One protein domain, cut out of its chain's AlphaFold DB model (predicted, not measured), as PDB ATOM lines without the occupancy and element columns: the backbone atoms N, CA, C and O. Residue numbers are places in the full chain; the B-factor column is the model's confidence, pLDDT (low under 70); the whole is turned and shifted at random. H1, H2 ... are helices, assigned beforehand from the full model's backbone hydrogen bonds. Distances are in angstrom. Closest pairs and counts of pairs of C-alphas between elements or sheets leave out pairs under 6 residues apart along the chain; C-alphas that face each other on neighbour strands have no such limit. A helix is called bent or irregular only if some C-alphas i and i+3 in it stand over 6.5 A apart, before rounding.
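AT A GLANCE: This is residues 2 to 132 of the 253 residues of an uncharacterized protein of Streptomyces sp. Root264 (UniProt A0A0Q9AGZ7). The domain is an elongated body of two halves joined by the bent helix H2. At one end arm H2b packs with the helical hairpin of H3 and H4 in a cluster of three; toward the other end are arm H2a, the short helix H1, the long link of residues 25 to 51 and the first residues of the printed part. The printed part has 131 residues with four named helices, in the order H1, H2, H3, H4, and no named strand; the class is all helix. The whole is only just compact, close to loose, with a radius of gyration of the C-alphas of 16.5 A, and it spans 62 by 30 by 29 A.

IN THESE COORDINATES: H1 is residues 14 to 24 and begins with C-alpha 14 at (102.274, 37.142, 123.369); it is irregular, with C-alphas 15 and 18 7.1 A apart. H2, residues 52 to 78, was assigned as one helix by its hydrogen bonds, but it is bent: C-alphas 62 and 65 are 7.2 A apart. Its arms are H2a, residues 52 to 62, 16.1 A long, and H2b, residues 65 to 78, 20.5 A long. H3 is residues 81 to 105, 36.0 A long; it has a kink of 40 degrees near residue 99 and is irregular, with C-alphas 101 and 104 8.2 A apart. H4 is residues 109 to 124, 22.8 A long, and ends with C-alpha 124 at (73.180, 22.733, 142.238).

HOW THE PARTS SIT: H1 touches no helix; it is close to but not clearly touching H2a, where the C-alphas of Arg 20 and Leu 62, the closest, are 8.0 A apart. H1 is apart from H3 and H4. H2a and H2b stand at a steep tilt of 54 degrees. H2b touches H3, which meets it with residues 84 to 92 alone; the closest C-alphas, of Ala 72 and Thr 88, are 5.6 A apart, and the two run opposite ways at a steep tilt of 47 degrees. H2b touches H4 at a shallow tilt of 32 degrees, the same way, with the C-alphas of Leu 67 and Tyr 114 closest at 6.9 A. H3 and H4 form a helical hairpin at a steep tilt of 42 degrees, with the C-alphas of Thr 95 and Ala 117 closest at 5.6 A. The helix packing is mostly crossed, but only just. In H4 every O i to N i+4 pair is within hydrogen-bond range; in H1 5 of 7 are, in H2a 6 of 7, in H2b 7 of 10 and in H3 16 of 21.

THE WHOLE: The C-alphas of Leu 2 and Lys 128, the two farthest apart, are 62.0 A apart. The printed part has no cut; the link from H1 to H2 is long, with 27 residues, and the other two are tight. The mean pLDDT of the printed part is 79.5, and residues 2 to 7, 24 to 34, 52, 106 to 108 and 127 to 132 are under 70.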
ATOM      1  N   LEU A   2     101.874  50.237 108.283       33.75
ATOM      2  CA  LEU A   2     101.639  50.870 109.583       33.75
ATOM      3  C   LEU A   2     101.840  49.808 110.668       33.75
ATOM      4  O   LEU A   2     101.063  48.860 110.752       33.75
ATOM      5  N   LYS A   3     102.901  49.943 111.472       38.19
ATOM      6  CA  LYS A   3     103.026  49.217 112.740       38.19
ATOM      7  C   LYS A   3     101.945  49.763 113.667       38.19
ATOM      8  O   LYS A   3     102.093  50.844 114.229       38.19
ATOM      9  N   ASN A   4     100.824  49.057 113.738       45.59
ATOM     10  CA  ASN A   4      99.733  49.388 114.639       45.59
ATOM     11  C   ASN A   4     100.190  49.009 116.057       45.59
ATOM     12  O   ASN A   4     100.117  47.847 116.445       45.59
ATOM     13  N   ASN A   5     100.744  49.983 116.783       46.03
ATOM     14  CA  ASN A   5     101.167  49.882 118.182       46.03
ATOM     15  C   ASN A   5      99.943  49.752 119.109       46.03
ATOM     16  O   ASN A   5      99.688  50.619 119.941       46.03
ATOM     17  N   SER A   6      99.161  48.681 118.986       52.56
ATOM     18  CA  SER A   6      98.210  48.319 120.035       52.56
ATOM     19  C   SER A   6      98.984  47.601 121.144       52.56
ATOM     20  O   SER A   6      98.894  46.384 121.276       52.56
ATOM     21  N   THR A   7      99.741  48.343 121.957       62.38
ATOM     22  CA  THR A   7     100.379  47.837 123.196       62.38
ATOM     23  C   THR A   7      99.365  47.329 124.229       62.38
ATOM     24  O   THR A   7      99.738  46.894 125.313       62.38
ATOM     25  N   HIS A   8      98.069  47.382 123.912       74.19
ATOM     26  CA  HIS A   8      96.971  47.042 124.804       74.19
ATOM     27  C   HIS A   8      95.943  46.123 124.133       74.19
ATOM     28  O   HIS A   8      94.741  46.347 124.235       74.19
ATOM     29  N   CYS A   9      96.409  45.097 123.412       83.25
ATOM     30  CA  CYS A   9      95.515  44.039 122.944       83.25
ATOM     31  C   CYS A   9      94.974  43.240 124.143       83.25
ATOM     32  O   CYS A   9      95.737  42.891 125.040       83.25
ATOM     33  N   LEU A  10      93.680  42.913 124.149       84.19
ATOM     34  CA  LEU A  10      93.037  42.074 125.171       84.19
ATOM     35  C   LEU A  10      92.938  40.583 124.793       84.19
ATOM     36  O   LEU A  10      92.436  39.786 125.584       84.19
ATOM     37  N   GLY A  11      93.413  40.204 123.602       81.69
ATOM     38  CA  GLY A  11      93.377  38.829 123.087       81.69
ATOM     39  C   GLY A  11      94.454  37.900 123.660       81.69
ATOM     40  O   GLY A  11      94.938  38.098 124.774       81.69
ATOM     41  N   TRP A  12      94.838  36.873 122.894       77.44
ATOM     42  CA  TRP A  12      95.805  35.826 123.286       77.44
ATOM     43  C   TRP A  12      97.178  35.927 122.587       77.44
ATOM     44  O   TRP A  12      97.909  34.941 122.533       77.44
ATOM     45  N   CYS A  13      97.547  37.080 122.024       81.62
ATOM     46  CA  CYS A  13      98.898  37.263 121.482       81.62
ATOM     47  C   CYS A  13      99.947  37.364 122.611       81.62
ATOM     48  O   CYS A  13      99.617  37.696 123.743       81.62
ATOM     49  N   GLU A  14     101.223  37.092 122.333       75.00
ATOM     50  CA  GLU A  14     102.274  37.142 123.369       75.00
ATOM     51  C   GLU A  14     102.336  38.513 124.072       75.00
ATOM     52  O   GLU A  14     102.430  38.575 125.297       75.00
ATOM     53  N   ASP A  15     102.114  39.596 123.323       70.00
ATOM     54  CA  ASP A  15     102.127  40.975 123.828       70.00
ATOM     55  C   ASP A  15     100.867  41.380 124.629       70.00
ATOM     56  O   ASP A  15     100.821  42.468 125.203       70.00
ATOM     57  N   SER A  16      99.810  40.555 124.678       73.19
ATOM     58  CA  SER A  16      98.548  40.918 125.352       73.19
ATOM     59  C   SER A  16      98.471  40.485 126.811       73.19
ATOM     60  O   SER A  16      97.547  40.901 127.513       73.19
ATOM     61  N   GLN A  17      99.403  39.663 127.304       72.25
ATOM     62  CA  GLN A  17      99.297  39.109 128.659       72.25
ATOM     63  C   GLN A  17      99.304  40.200 129.737       72.25
ATOM     64  O   GLN A  17      98.462  40.168 130.637       72.25
ATOM     65  N   GLU A  18     100.192  41.190 129.619       74.81
ATOM     66  CA  GLU A  18     100.288  42.306 130.566       74.81
ATOM     67  C   GLU A  18      99.068  43.231 130.495       74.81
ATOM     68  O   GLU A  18      98.478  43.560 131.523       74.81
ATOM     69  N   ALA A  19      98.637  43.606 129.288       74.31
ATOM     70  CA  ALA A  19      97.470  44.463 129.089       74.31
ATOM     71  C   ALA A  19      96.179  43.801 129.586       74.31
ATOM     72  O   ALA A  19      95.362  44.436 130.259       74.31
ATOM     73  N   ARG A  20      96.024  42.501 129.318       76.88
ATOM     74  CA  ARG A  20      94.909  41.706 129.824       76.88
ATOM     75  C   ARG A  20      94.975  41.616 131.342       76.88
ATOM     76  O   ARG A  20      93.977  41.897 131.991       76.88
ATOM     77  N   ALA A  21      96.127  41.306 131.935       72.50
ATOM     78  CA  ALA A  21      96.274  41.301 133.391       72.50
ATOM     79  C   ALA A  21      95.889  42.662 133.998       72.50
ATOM     80  O   ALA A  21      95.059  42.710 134.904       72.50
ATOM     81  N   ALA A  22      96.392  43.770 133.451       74.75
ATOM     82  CA  ALA A  22      96.070  45.121 133.910       74.75
ATOM     83  C   ALA A  22      94.568  45.448 133.805       74.75
ATOM     84  O   ALA A  22      93.991  46.015 134.735       74.75
ATOM     85  N   PHE A  23      93.914  45.051 132.710       75.94
ATOM     86  CA  PHE A  23      92.468  45.203 132.541       75.94
ATOM     87  C   PHE A  23      91.681  44.352 133.549       75.94
ATOM     88  O   PHE A  23      90.722  44.818 134.166       75.94
ATOM     89  N   LEU A  24      92.106  43.104 133.770       68.44
ATOM     90  CA  LEU A  24      91.440  42.180 134.687       68.44
ATOM     91  C   LEU A  24      91.629  42.574 136.165       68.44
ATOM     92  O   LEU A  24      90.732  42.295 136.955       68.44
ATOM     93  N   HIS A  25      92.738  43.230 136.527       65.69
ATOM     94  CA  HIS A  25      93.088  43.619 137.903       65.69
ATOM     95  C   HIS A  25      92.587  45.007 138.342       65.69
ATOM     96  O   HIS A  25      92.798  45.397 139.489       65.69
ATOM     97  N   ARG A  26      91.928  45.781 137.472       64.81
ATOM     98  CA  ARG A  26      91.383  47.099 137.843       64.81
ATOM     99  C   ARG A  26      90.084  46.956 138.648       64.81
ATOM    100  O   ARG A  26      89.009  46.971 138.064       64.81
ATOM    101  N   ASP A  27      90.161  46.847 139.969       50.12
ATOM    102  CA  ASP A  27      89.005  46.631 140.870       50.12
ATOM    103  C   ASP A  27      87.966  47.784 140.929       50.12
ATOM    104  O   ASP A  27      87.032  47.738 141.722       50.12
ATOM    105  N   ASN A  28      88.095  48.829 140.103       53.59
ATOM    106  CA  ASN A  28      87.186  49.977 140.109       53.59
ATOM    107  C   ASN A  28      86.127  49.837 138.997       53.59
ATOM    108  O   ASN A  28      86.366  50.211 137.844       53.59
ATOM    109  N   ASP A  29      84.968  49.269 139.336       55.62
ATOM    110  CA  ASP A  29      83.912  48.904 138.379       55.62
ATOM    111  C   ASP A  29      83.214  50.110 137.716       55.62
ATOM    112  O   ASP A  29      82.736  50.003 136.586       55.62
ATOM    113  N   ALA A  30      83.214  51.287 138.353       51.34
ATOM    114  CA  ALA A  30      82.441  52.456 137.908       51.34
ATOM    115  C   ALA A  30      82.925  53.115 136.596       51.34
ATOM    116  O   ALA A  30      82.201  53.916 136.010       51.34
ATOM    117  N   GLN A  31      84.137  52.809 136.121       57.59
ATOM    118  CA  GLN A  31      84.742  53.453 134.938       57.59
ATOM    119  C   GLN A  31      85.046  52.480 133.793       57.59
ATOM    120  O   GLN A  31      85.731  52.842 132.833       57.59
ATOM    121  N   ARG A  32      84.578  51.232 133.872       65.12
ATOM    122  CA  ARG A  32      84.873  50.245 132.831       65.12
ATOM    123  C   ARG A  32      84.003  50.495 131.594       65.12
ATOM    124  O   ARG A  32      82.778  50.568 131.721       65.12
ATOM    125  N   PRO A  33      84.598  50.609 130.392       67.94
ATOM    126  CA  PRO A  33      83.818  50.752 129.175       67.94
ATOM    127  C   PRO A  33      82.922  49.525 128.987       67.94
ATOM    128  O   PRO A  33      83.355  48.383 129.140       67.94
ATOM    129  N   LYS A  34      81.647  49.754 128.665       69.75
ATOM    130  CA  LYS A  34      80.739  48.666 128.293       69.75
ATOM    131  C   LYS A  34      81.184  48.107 126.942       69.75
ATOM    132  O   LYS A  34      81.561  48.867 126.058       69.75
ATOM    133  N   ARG A  35      81.090  46.784 126.775       79.00
ATOM    134  CA  ARG A  35      81.318  46.091 125.493       79.00
ATOM    135  C   ARG A  35      82.722  46.261 124.897       79.00
ATOM    136  O   ARG A  35      82.885  46.370 123.690       79.00
ATOM    137  N   VAL A  36      83.760  46.196 125.730       83.69
ATOM    138  CA  VAL A  36      85.170  46.277 125.283       83.69
ATOM    139  C   VAL A  36      85.532  45.218 124.222       83.69
ATOM    140  O   VAL A  36      86.408  45.424 123.387       83.69
ATOM    141  N   TYR A  37      84.822  44.088 124.193       83.00
ATOM    142  CA  TYR A  37      84.979  43.047 123.170       83.00
ATOM    143  C   TYR A  37      84.448  43.445 121.770       83.00
ATOM    144  O   TYR A  37      84.784  42.788 120.783       83.00
ATOM    145  N   GLU A  38      83.655  44.519 121.665       84.12
ATOM    146  CA  GLU A  38      83.177  45.117 120.403       84.12
ATOM    147  C   GLU A  38      84.075  46.264 119.916       84.12
ATOM    148  O   GLU A  38      84.040  46.610 118.736       84.12
ATOM    149  N   ASP A  39      84.900  46.848 120.785       85.25
ATOM    150  CA  ASP A  39      85.739  47.990 120.432       85.25
ATOM    151  C   ASP A  39      87.086  47.530 119.860       85.25
ATOM    152  O   ASP A  39      87.988  47.118 120.592       85.25
ATOM    153  N   ARG A  40      87.231  47.645 118.532       84.50
ATOM    154  CA  ARG A  40      88.432  47.266 117.766       84.50
ATOM    155  C   ARG A  40      89.719  47.913 118.290       84.50
ATOM    156  O   ARG A  40      90.784  47.345 118.067       84.50
ATOM    157  N   ALA A  41      89.656  49.046 118.996       85.94
ATOM    158  CA  ALA A  41      90.838  49.694 119.569       85.94
ATOM    159  C   ALA A  41      91.552  48.833 120.631       85.94
ATOM    160  O   ALA A  41      92.757  48.984 120.832       85.94
ATOM    161  N   TRP A  42      90.837  47.903 121.271       83.56
ATOM    162  CA  TRP A  42      91.370  47.007 122.307       83.56
ATOM    163  C   TRP A  42      91.922  45.688 121.763       83.56
ATOM    164  O   TRP A  42      92.287  44.800 122.536       83.56
ATOM    165  N   TRP A  43      91.974  45.519 120.441       84.12
ATOM    166  CA  TRP A  43      92.346  44.256 119.811       84.12
ATOM    167  C   TRP A  43      93.375  44.487 118.712       84.12
ATOM    168  O   TRP A  43      93.230  45.364 117.862       84.12
ATOM    169  N   CYS A  44      94.423  43.666 118.697       84.88
ATOM    170  CA  CYS A  44      95.358  43.664 117.583       84.88
ATOM    171  C   CYS A  44      94.694  43.041 116.338       84.88
ATOM    172  O   CYS A  44      93.748  42.255 116.467       84.88
ATOM    173  N   PRO A  45      95.208  43.313 115.123       82.62
ATOM    174  CA  PRO A  45      94.662  42.736 113.895       82.62
ATOM    175  C   PRO A  45      94.603  41.202 113.882       82.62
ATOM    176  O   PRO A  45      93.752  40.645 113.204       82.62
ATOM    177  N   ALA A  46      95.480  40.522 114.630       81.81
ATOM    178  CA  ALA A  46      95.498  39.062 114.718       81.81
ATOM    179  C   ALA A  46      94.408  38.492 115.646       81.81
ATOM    180  O   ALA A  46      93.918  37.390 115.415       81.81
ATOM    181  N   CYS A  47      94.025  39.226 116.696       81.94
ATOM    182  CA  CYS A  47      92.978  38.806 117.634       81.94
ATOM    183  C   CYS A  47      91.588  39.331 117.247       81.94
ATOM    184  O   CYS A  47      90.580  38.838 117.751       81.94
ATOM    185  N   TRP A  48      91.517  40.322 116.355       84.50
ATOM    186  CA  TRP A  48      90.259  40.805 115.806       84.50
ATOM    187  C   TRP A  48      89.753  39.872 114.704       84.50
ATOM    188  O   TRP A  48      90.414  39.677 113.687       84.50
ATOM    189  N   ARG A  49      88.546  39.337 114.887       77.44
ATOM    190  CA  ARG A  49      87.834  38.557 113.870       77.44
ATOM    191  C   ARG A  49      86.562  39.306 113.485       77.44
ATOM    192  O   ARG A  49      85.791  39.692 114.365       77.44
ATOM    193  N   GLU A  50      86.391  39.580 112.195       76.31
ATOM    194  CA  GLU A  50      85.278  40.395 111.676       76.31
ATOM    195  C   GLU A  50      83.946  39.632 111.609       76.31
ATOM    196  O   GLU A  50      82.902  40.240 111.391       76.31
ATOM    197  N   ASP A  51      83.959  38.320 111.839       75.50
ATOM    198  CA  ASP A  51      82.757  37.505 111.901       75.50
ATOM    199  C   ASP A  51      81.989  37.683 113.222       75.50
ATOM    200  O   ASP A  51      82.527  38.037 114.275       75.50
ATOM    201  N   SER A  52      80.682  37.413 113.171       62.59
ATOM    202  CA  SER A  52      79.812  37.442 114.351       62.59
ATOM    203  C   SER A  52      80.213  36.395 115.395       62.59
ATOM    204  O   SER A  52      80.055  36.640 116.591       62.59
ATOM    205  N   ALA A  53      80.786  35.267 114.960       74.12
ATOM    206  CA  ALA A  53      81.382  34.266 115.843       74.12
ATOM    207  C   ALA A  53      82.566  34.847 116.637       74.12
ATOM    208  O   ALA A  53      82.657  34.651 117.849       74.12
ATOM    209  N   GLY A  54      83.387  35.684 115.999       81.31
ATOM    210  CA  GLY A  54      84.504  36.372 116.624       81.31
ATOM    211  C   GLY A  54      84.124  37.287 117.785       81.31
ATOM    212  O   GLY A  54      84.940  37.493 118.682       81.31
ATOM    213  N   ALA A  55      82.907  37.837 117.803       83.44
ATOM    214  CA  ALA A  55      82.445  38.664 118.917       83.44
ATOM    215  C   ALA A  55      82.229  37.834 120.193       83.44
ATOM    216  O   ALA A  55      82.629  38.274 121.274       83.44
ATOM    217  N   TYR A  56      81.658  36.631 120.065       87.94
ATOM    218  CA  TYR A  56      81.500  35.718 121.196       87.94
ATOM    219  C   TYR A  56      82.848  35.176 121.673       87.94
ATOM    220  O   TYR A  56      83.074  35.129 122.876       87.94
ATOM    221  N   ASP A  57      83.763  34.834 120.766       88.44
ATOM    222  CA  ASP A  57      85.093  34.341 121.147       88.44
ATOM    223  C   ASP A  57      85.853  35.383 121.980       88.44
ATOM    224  O   ASP A  57      86.348  35.088 123.067       88.44
ATOM    225  N   ARG A  58      85.855  36.646 121.534       89.06
ATOM    226  CA  ARG A  58      86.467  37.764 122.275       89.06
ATOM    227  C   ARG A  58      85.798  38.012 123.620       89.06
ATOM    228  O   ARG A  58      86.469  38.293 124.612       89.06
ATOM    229  N   PHE A  59      84.471  37.924 123.651       90.44
ATOM    230  CA  PHE A  59      83.696  37.992 124.879       90.44
ATOM    231  C   PHE A  59      84.104  36.875 125.853       90.44
ATOM    232  O   PHE A  59      84.405  37.132 127.021       90.44
ATOM    233  N   HIS A  60      84.162  35.641 125.355       91.69
ATOM    234  CA  HIS A  60      84.521  34.459 126.117       91.69
ATOM    235  C   HIS A  60      85.930  34.592 126.699       91.69
ATOM    236  O   HIS A  60      86.100  34.527 127.915       91.69
ATOM    237  N   ASP A  61      86.913  34.894 125.854       88.00
ATOM    238  CA  ASP A  61      88.316  35.073 126.226       88.00
ATOM    239  C   ASP A  61      88.529  36.117 127.328       88.00
ATOM    240  O   ASP A  61      89.405  35.966 128.188       88.00
ATOM    241  N   LEU A  62      87.731  37.186 127.308       88.38
ATOM    242  CA  LEU A  62      87.855  38.288 128.251       88.38
ATOM    243  C   LEU A  62      87.253  37.959 129.624       88.38
ATOM    244  O   LEU A  62      87.839  38.298 130.658       88.38
ATOM    245  N   TYR A  63      86.078  37.324 129.655       90.56
ATOM    246  CA  TYR A  63      85.285  37.191 130.881       90.56
ATOM    247  C   TYR A  63      85.321  35.798 131.515       90.56
ATOM    248  O   TYR A  63      85.277  35.701 132.748       90.56
ATOM    249  N   GLU A  64      85.464  34.728 130.727       94.31
ATOM    250  CA  GLU A  64      85.420  33.345 131.224       94.31
ATOM    251  C   GLU A  64      86.477  33.071 132.310       94.31
ATOM    252  O   GLU A  64      86.099  32.583 133.378       94.31
ATOM    253  N   PRO A  65      87.759  33.477 132.182       90.88
ATOM    254  CA  PRO A  65      88.750  33.220 133.228       90.88
ATOM    255  C   PRO A  65      88.405  33.849 134.589       90.88
ATOM    256  O   PRO A  65      88.704  33.268 135.639       90.88
ATOM    257  N   ARG A  66      87.777  35.036 134.594       88.56
ATOM    258  CA  ARG A  66      87.351  35.734 135.822       88.56
ATOM    259  C   ARG A  66      86.152  35.052 136.445       88.56
ATOM    260  O   ARG A  66      86.171  34.769 137.646       88.56
ATOM    261  N   LEU A  67      85.150  34.761 135.625       92.94
ATOM    262  CA  LEU A  67      83.967  34.047 136.059       92.94
ATOM    263  C   LEU A  67      84.335  32.674 136.627       92.94
ATOM    264  O   LEU A  67      83.972  32.365 137.760       92.94
ATOM    265  N   ARG A  68      85.156  31.906 135.910       95.00
ATOM    266  CA  ARG A  68      85.648  30.599 136.346       95.00
ATOM    267  C   ARG A  68      86.361  30.682 137.690       95.00
ATOM    268  O   ARG A  68      86.089  29.884 138.580       95.00
ATOM    269  N   ARG A  69      87.234  31.679 137.893       89.50
ATOM    270  CA  ARG A  69      87.909  31.901 139.186       89.50
ATOM    271  C   ARG A  69      86.919  32.271 140.293       89.50
ATOM    272  O   ARG A  69      87.075  31.810 141.424       89.50
ATOM    273  N   HIS A  70      85.918  33.100 139.994       86.50
ATOM    274  CA  HIS A  70      84.852  33.443 140.935       86.50
ATOM    275  C   HIS A  70      84.084  32.186 141.372       86.50
ATOM    276  O   HIS A  70      84.009  31.901 142.569       86.50
ATOM    277  N   VAL A  71      83.597  31.402 140.408       91.31
ATOM    278  CA  VAL A  71      82.853  30.157 140.636       91.31
ATOM    279  C   VAL A  71      83.713  29.146 141.397       91.31
ATOM    280  O   VAL A  71      83.279  28.649 142.432       91.31
ATOM    281  N   ALA A  72      84.966  28.930 140.984       90.44
ATOM    282  CA  ALA A  72      85.903  28.016 141.641       90.44
ATOM    283  C   ALA A  72      86.162  28.370 143.114       90.44
ATOM    284  O   ALA A  72      86.363  27.488 143.949       90.44
ATOM    285  N   ARG A  73      86.186  29.664 143.467       85.12
ATOM    286  CA  ARG A  73      86.311  30.085 144.872       85.12
ATOM    287  C   ARG A  73      85.068  29.712 145.674       85.12
ATOM    288  O   ARG A  73      85.207  29.229 146.793       85.12
ATOM    289  N   LYS A  74      83.876  29.903 145.106       84.25
ATOM    290  CA  LYS A  74      82.599  29.592 145.763       84.25
ATOM    291  C   LYS A  74      82.372  28.080 145.877       84.25
ATOM    292  O   LYS A  74      81.928  27.621 146.923       84.25
ATOM    293  N   THR A  75      82.747  27.283 144.874       87.06
ATOM    294  CA  THR A  75      82.572  25.818 144.917       87.06
ATOM    295  C   THR A  75      83.391  25.150 146.019       87.06
ATOM    296  O   THR A  75      82.964  24.130 146.557       87.06
ATOM    297  N   ARG A  76      84.523  25.741 146.433       84.56
ATOM    298  CA  ARG A  76      85.320  25.248 147.574       84.56
ATOM    299  C   ARG A  76      84.535  25.187 148.882       84.56
ATOM    300  O   ARG A  76      84.835  24.316 149.691       84.56
ATOM    301  N   ALA A  77      83.576  26.091 149.074       77.81
ATOM    302  CA  ALA A  77      82.783  26.170 150.295       77.81
ATOM    303  C   ALA A  77      81.663  25.119 150.353       77.81
ATOM    304  O   ALA A  77      81.303  24.693 151.443       77.81
ATOM    305  N   PHE A  78      81.131  24.695 149.201       79.25
ATOM    306  CA  PHE A  78      79.869  23.942 149.149       79.25
ATOM    307  C   PHE A  78      79.978  22.545 148.535       79.25
ATOM    308  O   PHE A  78      79.103  21.717 148.761       79.25
ATOM    309  N   PHE A  79      81.034  22.260 147.768       81.06
ATOM    310  CA  PHE A  79      81.163  20.997 147.038       81.06
ATOM    311  C   PHE A  79      82.403  20.204 147.481       81.06
ATOM    312  O   PHE A  79      83.457  20.796 147.769       81.06
ATOM    313  N   PRO A  80      82.325  18.858 147.514       84.19
ATOM    314  CA  PRO A  80      83.472  18.005 147.800       84.19
ATOM    315  C   PRO A  80      84.529  18.115 146.685       84.19
ATOM    316  O   PRO A  80      84.167  18.373 145.536       84.19
ATOM    317  N   PRO A  81      85.830  17.904 146.978       90.25
ATOM    318  CA  PRO A  81      86.922  18.166 146.033       90.25
ATOM    319  C   PRO A  81      86.750  17.560 144.637       90.25
ATOM    320  O   PRO A  81      87.055  18.235 143.658       90.25
ATOM    321  N   HIS A  82      86.218  16.338 144.546       92.44
ATOM    322  CA  HIS A  82      86.055  15.611 143.285       92.44
ATOM    323  C   HIS A  82      84.940  16.160 142.378       92.44
ATOM    324  O   HIS A  82      84.978  15.890 141.189       92.44
ATOM    325  N   LEU A  83      83.988  16.947 142.900       90.94
ATOM    326  CA  LEU A  83      82.912  17.560 142.098       90.94
ATOM    327  C   LEU A  83      83.194  19.020 141.726       90.94
ATOM    328  O   LEU A  83      82.468  19.617 140.935       90.94
ATOM    329  N   ARG A  84      84.213  19.646 142.327       92.62
ATOM    330  CA  ARG A  84      84.432  21.095 142.182       92.62
ATOM    331  C   ARG A  84      84.762  21.495 140.753       92.62
ATOM    332  O   ARG A  84      84.319  22.563 140.345       92.62
ATOM    333  N   ALA A  85      85.561  20.697 140.046       95.25
ATOM    334  CA  ALA A  85      85.971  20.993 138.676       95.25
ATOM    335  C   ALA A  85      84.752  20.980 137.747       95.25
ATOM    336  O   ALA A  85      84.414  22.026 137.199       95.25
ATOM    337  N   ASP A  86      84.024  19.862 137.719       95.75
ATOM    338  CA  ASP A  86      82.836  19.665 136.884       95.75
ATOM    339  C   ASP A  86      81.780  20.749 137.126       95.75
ATOM    340  O   ASP A  86      81.348  21.428 136.196       95.75
ATOM    341  N   VAL A  87      81.433  21.009 138.395       94.31
ATOM    342  CA  VAL A  87      80.461  22.059 138.746       94.31
ATOM    343  C   VAL A  87      80.961  23.441 138.326       94.31
ATOM    344  O   VAL A  87      80.172  24.280 137.892       94.31
ATOM    345  N   THR A  88      82.262  23.709 138.461       96.56
ATOM    346  CA  THR A  88      82.828  25.003 138.068       96.56
ATOM    347  C   THR A  88      82.723  25.212 136.563       96.56
ATOM    348  O   THR A  88      82.301  26.289 136.142       96.56
ATOM    349  N   GLU A  89      83.089  24.213 135.763       97.31
ATOM    350  CA  GLU A  89      83.036  24.285 134.301       97.31
ATOM    351  C   GLU A  89      81.597  24.426 133.807       97.31
ATOM    352  O   GLU A  89      81.300  25.342 133.040       97.31
ATOM    353  N   GLU A  90      80.684  23.610 134.329       97.31
ATOM    354  CA  GLU A  90      79.273  23.617 133.947       97.31
ATOM    355  C   GLU A  90      78.596  24.962 134.276       97.31
ATOM    356  O   GLU A  90      77.986  25.589 133.410       97.31
ATOM    357  N   VAL A  91      78.757  25.470 135.510       96.50
ATOM    358  CA  VAL A  91      78.233  26.794 135.905       96.50
ATOM    359  C   VAL A  91      78.819  27.896 135.030       96.50
ATOM    360  O   VAL A  91      78.089  28.795 134.616       96.50
ATOM    361  N   THR A  92      80.129  27.859 134.782       97.56
ATOM    362  CA  THR A  92      80.806  28.899 134.004       97.56
ATOM    363  C   THR A  92      80.269  28.917 132.575       97.56
ATOM    364  O   THR A  92      79.832  29.970 132.115       97.56
ATOM    365  N   ALA A  93      80.217  27.762 131.907       96.75
ATOM    366  CA  ALA A  93      79.723  27.636 130.540       96.75
ATOM    367  C   ALA A  93      78.256  28.078 130.409       96.75
ATOM    368  O   ALA A  93      77.915  28.862 129.517       96.75
ATOM    369  N   ASP A  94      77.392  27.635 131.327       96.88
ATOM    370  CA  ASP A  94      75.980  28.018 131.338       96.88
ATOM    371  C   ASP A  94      75.795  29.524 131.539       96.88
ATOM    372  O   ASP A  94      74.999  30.158 130.848       96.88
ATOM    373  N   THR A  95      76.528  30.119 132.482       95.88
ATOM    374  CA  THR A  95      76.451  31.560 132.731       95.88
ATOM    375  C   THR A  95      76.956  32.355 131.534       95.88
ATOM    376  O   THR A  95      76.295  33.317 131.150       95.88
ATOM    377  N   MET A  96      78.074  31.959 130.915       96.19
ATOM    378  CA  MET A  96      78.600  32.632 129.718       96.19
ATOM    379  C   MET A  96      77.586  32.613 128.571       96.19
ATOM    380  O   MET A  96      77.410  33.614 127.877       96.19
ATOM    381  N   ARG A  97      76.870  31.497 128.397       95.06
ATOM    382  CA  ARG A  97      75.795  31.373 127.408       95.06
ATOM    383  C   ARG A  97      74.611  32.288 127.727       95.06
ATOM    384  O   ARG A  97      74.103  32.966 126.834       95.06
ATOM    385  N   ASP A  98      74.165  32.309 128.979       92.25
ATOM    386  CA  ASP A  98      72.975  33.059 129.398       92.25
ATOM    387  C   ASP A  98      73.196  34.568 129.419       92.25
ATOM    388  O   ASP A  98      72.283  35.329 129.083       92.25
ATOM    389  N   ILE A  99      74.393  35.001 129.820       91.69
ATOM    390  CA  ILE A  99      74.740  36.416 129.833       91.69
ATOM    391  C   ILE A  99      74.932  36.932 128.407       91.69
ATOM    392  O   ILE A  99      74.443  38.010 128.106       91.69
ATOM    393  N   TRP A 100      75.540  36.153 127.501       92.81
ATOM    394  CA  TRP A 100      75.723  36.553 126.101       92.81
ATOM    395  C   TRP A 100      74.394  36.875 125.414       92.81
ATOM    396  O   TRP A 100      74.245  37.938 124.815       92.81
ATOM    397  N   LYS A 101      73.390  36.002 125.581       91.06
ATOM    398  CA  LYS A 101      72.043  36.188 125.009       91.06
ATOM    399  C   LYS A 101      71.376  37.500 125.430       91.06
ATOM    400  O   LYS A 101      70.514  37.995 124.713       91.06
ATOM    401  N   ARG A 102      71.735  38.031 126.600       87.12
ATOM    402  CA  ARG A 102      71.088  39.190 127.232       87.12
ATOM    403  C   ARG A 102      72.049  40.353 127.477       87.12
ATOM    404  O   ARG A 102      71.666  41.330 128.109       87.12
ATOM    405  N   TRP A 103      73.281  40.279 126.969       82.31
ATOM    406  CA  TRP A 103      74.372  41.164 127.386       82.31
ATOM    407  C   TRP A 103      74.035  42.644 127.192       82.31
ATOM    408  O   TRP A 103      74.302  43.474 128.058       82.31
ATOM    409  N   GLY A 104      73.395  42.967 126.064       75.44
ATOM    410  CA  GLY A 104      72.990  44.329 125.731       75.44
ATOM    411  C   GLY A 104      71.872  44.911 126.600       75.44
ATOM    412  O   GLY A 104      71.720  46.128 126.589       75.44
ATOM    413  N   GLY A 105      71.125  44.078 127.332       75.31
ATOM    414  CA  GLY A 105      70.028  44.504 128.205       75.31
ATOM    415  C   GLY A 105      70.463  44.872 129.624       75.31
ATOM    416  O   GLY A 105      69.702  45.502 130.348       75.31
ATOM    417  N   PHE A 106      71.685  44.521 130.039       69.81
ATOM    418  CA  PHE A 106      72.145  44.805 131.398       69.81
ATOM    419  C   PHE A 106      72.782  46.193 131.520       69.81
ATOM    420  O   PHE A 106      73.672  46.569 130.751       69.81
ATOM    421  N   VAL A 107      72.405  46.927 132.570       66.31
ATOM    422  CA  VAL A 107      73.078  48.177 132.957       66.31
ATOM    423  C   VAL A 107      74.523  47.892 133.378       66.31
ATOM    424  O   VAL A 107      75.435  48.598 132.945       66.31
ATOM    425  N   THR A 108      74.740  46.814 134.137       67.69
ATOM    426  CA  THR A 108      76.049  46.350 134.631       67.69
ATOM    427  C   THR A 108      76.251  44.855 134.318       67.69
ATOM    428  O   THR A 108      76.052  44.004 135.189       67.69
ATOM    429  N   PRO A 109      76.645  44.499 133.079       76.12
ATOM    430  CA  PRO A 109      76.703  43.105 132.629       76.12
ATOM    431  C   PRO A 109      77.677  42.218 133.420       76.12
ATOM    432  O   PRO A 109      77.366  41.062 133.697       76.12
ATOM    433  N   GLU A 110      78.839  42.753 133.825       77.31
ATOM    434  CA  GLU A 110      79.800  42.009 134.657       77.31
ATOM    435  C   GLU A 110      79.190  41.625 136.009       77.31
ATOM    436  O   GLU A 110      79.378  40.505 136.477       77.31
ATOM    437  N   HIS A 111      78.429  42.539 136.613       73.88
ATOM    438  CA  HIS A 111      77.757  42.286 137.878       73.88
ATOM    439  C   HIS A 111      76.685  41.202 137.719       73.88
ATOM    440  O   HIS A 111      76.717  40.179 138.403       73.88
ATOM    441  N   ALA A 112      75.817  41.362 136.715       77.38
ATOM    442  CA  ALA A 112      74.782  40.387 136.379       77.38
ATOM    443  C   ALA A 112      75.361  38.986 136.107       77.38
ATOM    444  O   ALA A 112      74.776  37.983 136.512       77.38
ATOM    445  N   MET A 113      76.539  38.898 135.477       86.94
ATOM    446  CA  MET A 113      77.237  37.635 135.231       86.94
ATOM    447  C   MET A 113      77.555  36.890 136.536       86.94
ATOM    448  O   MET A 113      77.300  35.687 136.631       86.94
ATOM    449  N   TYR A 114      78.077  37.582 137.553       83.38
ATOM    450  CA  TYR A 114      78.360  36.958 138.848       83.38
ATOM    451  C   TYR A 114      77.075  36.556 139.580       83.38
ATOM    452  O   TYR A 114      77.013  35.442 140.104       83.38
ATOM    453  N   THR A 115      76.031  37.390 139.540       80.50
ATOM    454  CA  THR A 115      74.720  37.075 140.132       80.50
ATOM    455  C   THR A 115      74.101  35.824 139.493       80.50
ATOM    456  O   THR A 115      73.680  34.907 140.202       80.50
ATOM    457  N   ILE A 116      74.111  35.712 138.158       85.81
ATOM    458  CA  ILE A 116      73.604  34.527 137.437       85.81
ATOM    459  C   ILE A 116      74.383  33.269 137.836       85.81
ATOM    460  O   ILE A 116      73.778  32.239 138.146       85.81
ATOM    461  N   ALA A 117      75.716  33.339 137.867       89.25
ATOM    462  CA  ALA A 117      76.538  32.201 138.269       89.25
ATOM    463  C   ALA A 117      76.295  31.778 139.714       89.25
ATOM    464  O   ALA A 117      76.247  30.581 140.000       89.25
ATOM    465  N   HIS A 118      76.104  32.742 140.614       84.44
ATOM    466  CA  HIS A 118      75.769  32.444 141.994       84.44
ATOM    467  C   HIS A 118      74.426  31.710 142.102       84.44
ATOM    468  O   HIS A 118      74.364  30.636 142.702       84.44
ATOM    469  N   ARG A 119      73.377  32.199 141.426       83.88
ATOM    470  CA  ARG A 119      72.064  31.530 141.386       83.88
ATOM    471  C   ARG A 119      72.163  30.103 140.835       83.88
ATOM    472  O   ARG A 119      71.588  29.178 141.409       83.88
ATOM    473  N   LYS A 120      72.933  29.886 139.762       90.44
ATOM    474  CA  LYS A 120      73.175  28.539 139.209       90.44
ATOM    475  C   LYS A 120      73.908  27.623 140.192       90.44
ATOM    476  O   LYS A 120      73.547  26.453 140.304       90.44
ATOM    477  N   LEU A 121      74.894  28.141 140.929       88.06
ATOM    478  CA  LEU A 121      75.561  27.388 141.995       88.06
ATOM    479  C   LEU A 121      74.568  26.954 143.074       88.06
ATOM    480  O   LEU A 121      74.529  25.774 143.404       88.06
ATOM    481  N   LEU A 122      73.732  27.870 143.574       82.06
ATOM    482  CA  LEU A 122      72.727  27.561 144.597       82.06
ATOM    483  C   LEU A 122      71.729  26.490 144.135       82.06
ATOM    484  O   LEU A 122      71.376  25.605 144.916       82.06
ATOM    485  N   LYS A 123      71.313  26.518 142.860       84.81
ATOM    486  CA  LYS A 123      70.438  25.479 142.288       84.81
ATOM    487  C   LYS A 123      71.081  24.085 142.347       84.81
ATOM    488  O   LYS A 123      70.363  23.124 142.613       84.81
ATOM    489  N   ARG A 124      72.406  23.989 142.172       86.88
ATOM    490  CA  ARG A 124      73.180  22.733 142.238       86.88
ATOM    491  C   ARG A 124      73.485  22.258 143.666       86.88
ATOM    492  O   ARG A 124      73.839  21.095 143.844       86.88
ATOM    493  N   ILE A 125      73.335  23.107 144.685       80.44
ATOM    494  CA  ILE A 125      73.488  22.687 146.085       80.44
ATOM    495  C   ILE A 125      72.215  21.933 146.519       80.44
ATOM    496  O   ILE A 125      71.106  22.464 146.338       80.44
ATOM    497  N   PRO A 126      72.333  20.717 147.096       75.19
ATOM    498  CA  PRO A 126      71.188  19.980 147.625       75.19
ATOM    499  C   PRO A 126      70.392  20.845 148.601       75.19
ATOM    500  O   PRO A 126      70.986  21.513 149.439       75.19
ATOM    501  N   LYS A 127      69.052  20.825 148.540       68.75
ATOM    502  CA  LYS A 127      68.199  21.697 149.377       68.75
ATOM    503  C   LYS A 127      68.551  21.639 150.873       68.75
ATOM    504  O   LYS A 127      68.529  22.670 151.528       68.75
ATOM    505  N   LYS A 128      68.922  20.458 151.378       60.59
ATOM    506  CA  LYS A 128      69.342  20.234 152.774       60.59
ATOM    507  C   LYS A 128      70.677  20.898 153.154       60.59
ATOM    508  O   LYS A 128      70.900  21.160 154.326       60.59
ATOM    509  N   ASP A 129      71.538  21.156 152.170       58.81
ATOM    510  CA  ASP A 129      72.893  21.696 152.337       58.81
ATOM    511  C   ASP A 129      72.983  23.150 151.839       58.81
ATOM    512  O   ASP A 129      74.057  23.758 151.859       58.81
ATOM    513  N   ARG A 130      71.867  23.723 151.355       64.31
ATOM    514  CA  ARG A 130      71.818  25.124 150.938       64.31
ATOM    515  C   ARG A 130      72.062  25.995 152.164       64.31
ATOM    516  O   ARG A 130      71.333  25.861 153.149       64.31
ATOM    517  N   PRO A 131      73.051  26.901 152.123       53.91
ATOM    518  CA  PRO A 131      73.192  27.890 153.172       53.91
ATOM    519  C   PRO A 131      71.889  28.677 153.241       53.91
ATOM    520  O   PRO A 131      71.462  29.239 152.238       53.91
ATOM    521  N   LEU A 132      71.296  28.776 154.428       49.81
ATOM    522  CA  LEU A 132      70.168  29.675 154.691       49.81
ATOM    523  C   LEU A 132      70.545  31.164 154.562       49.81
ATOM    524  O   LEU A 132      69.737  32.033 154.841       49.81
TER     525      LEU A 132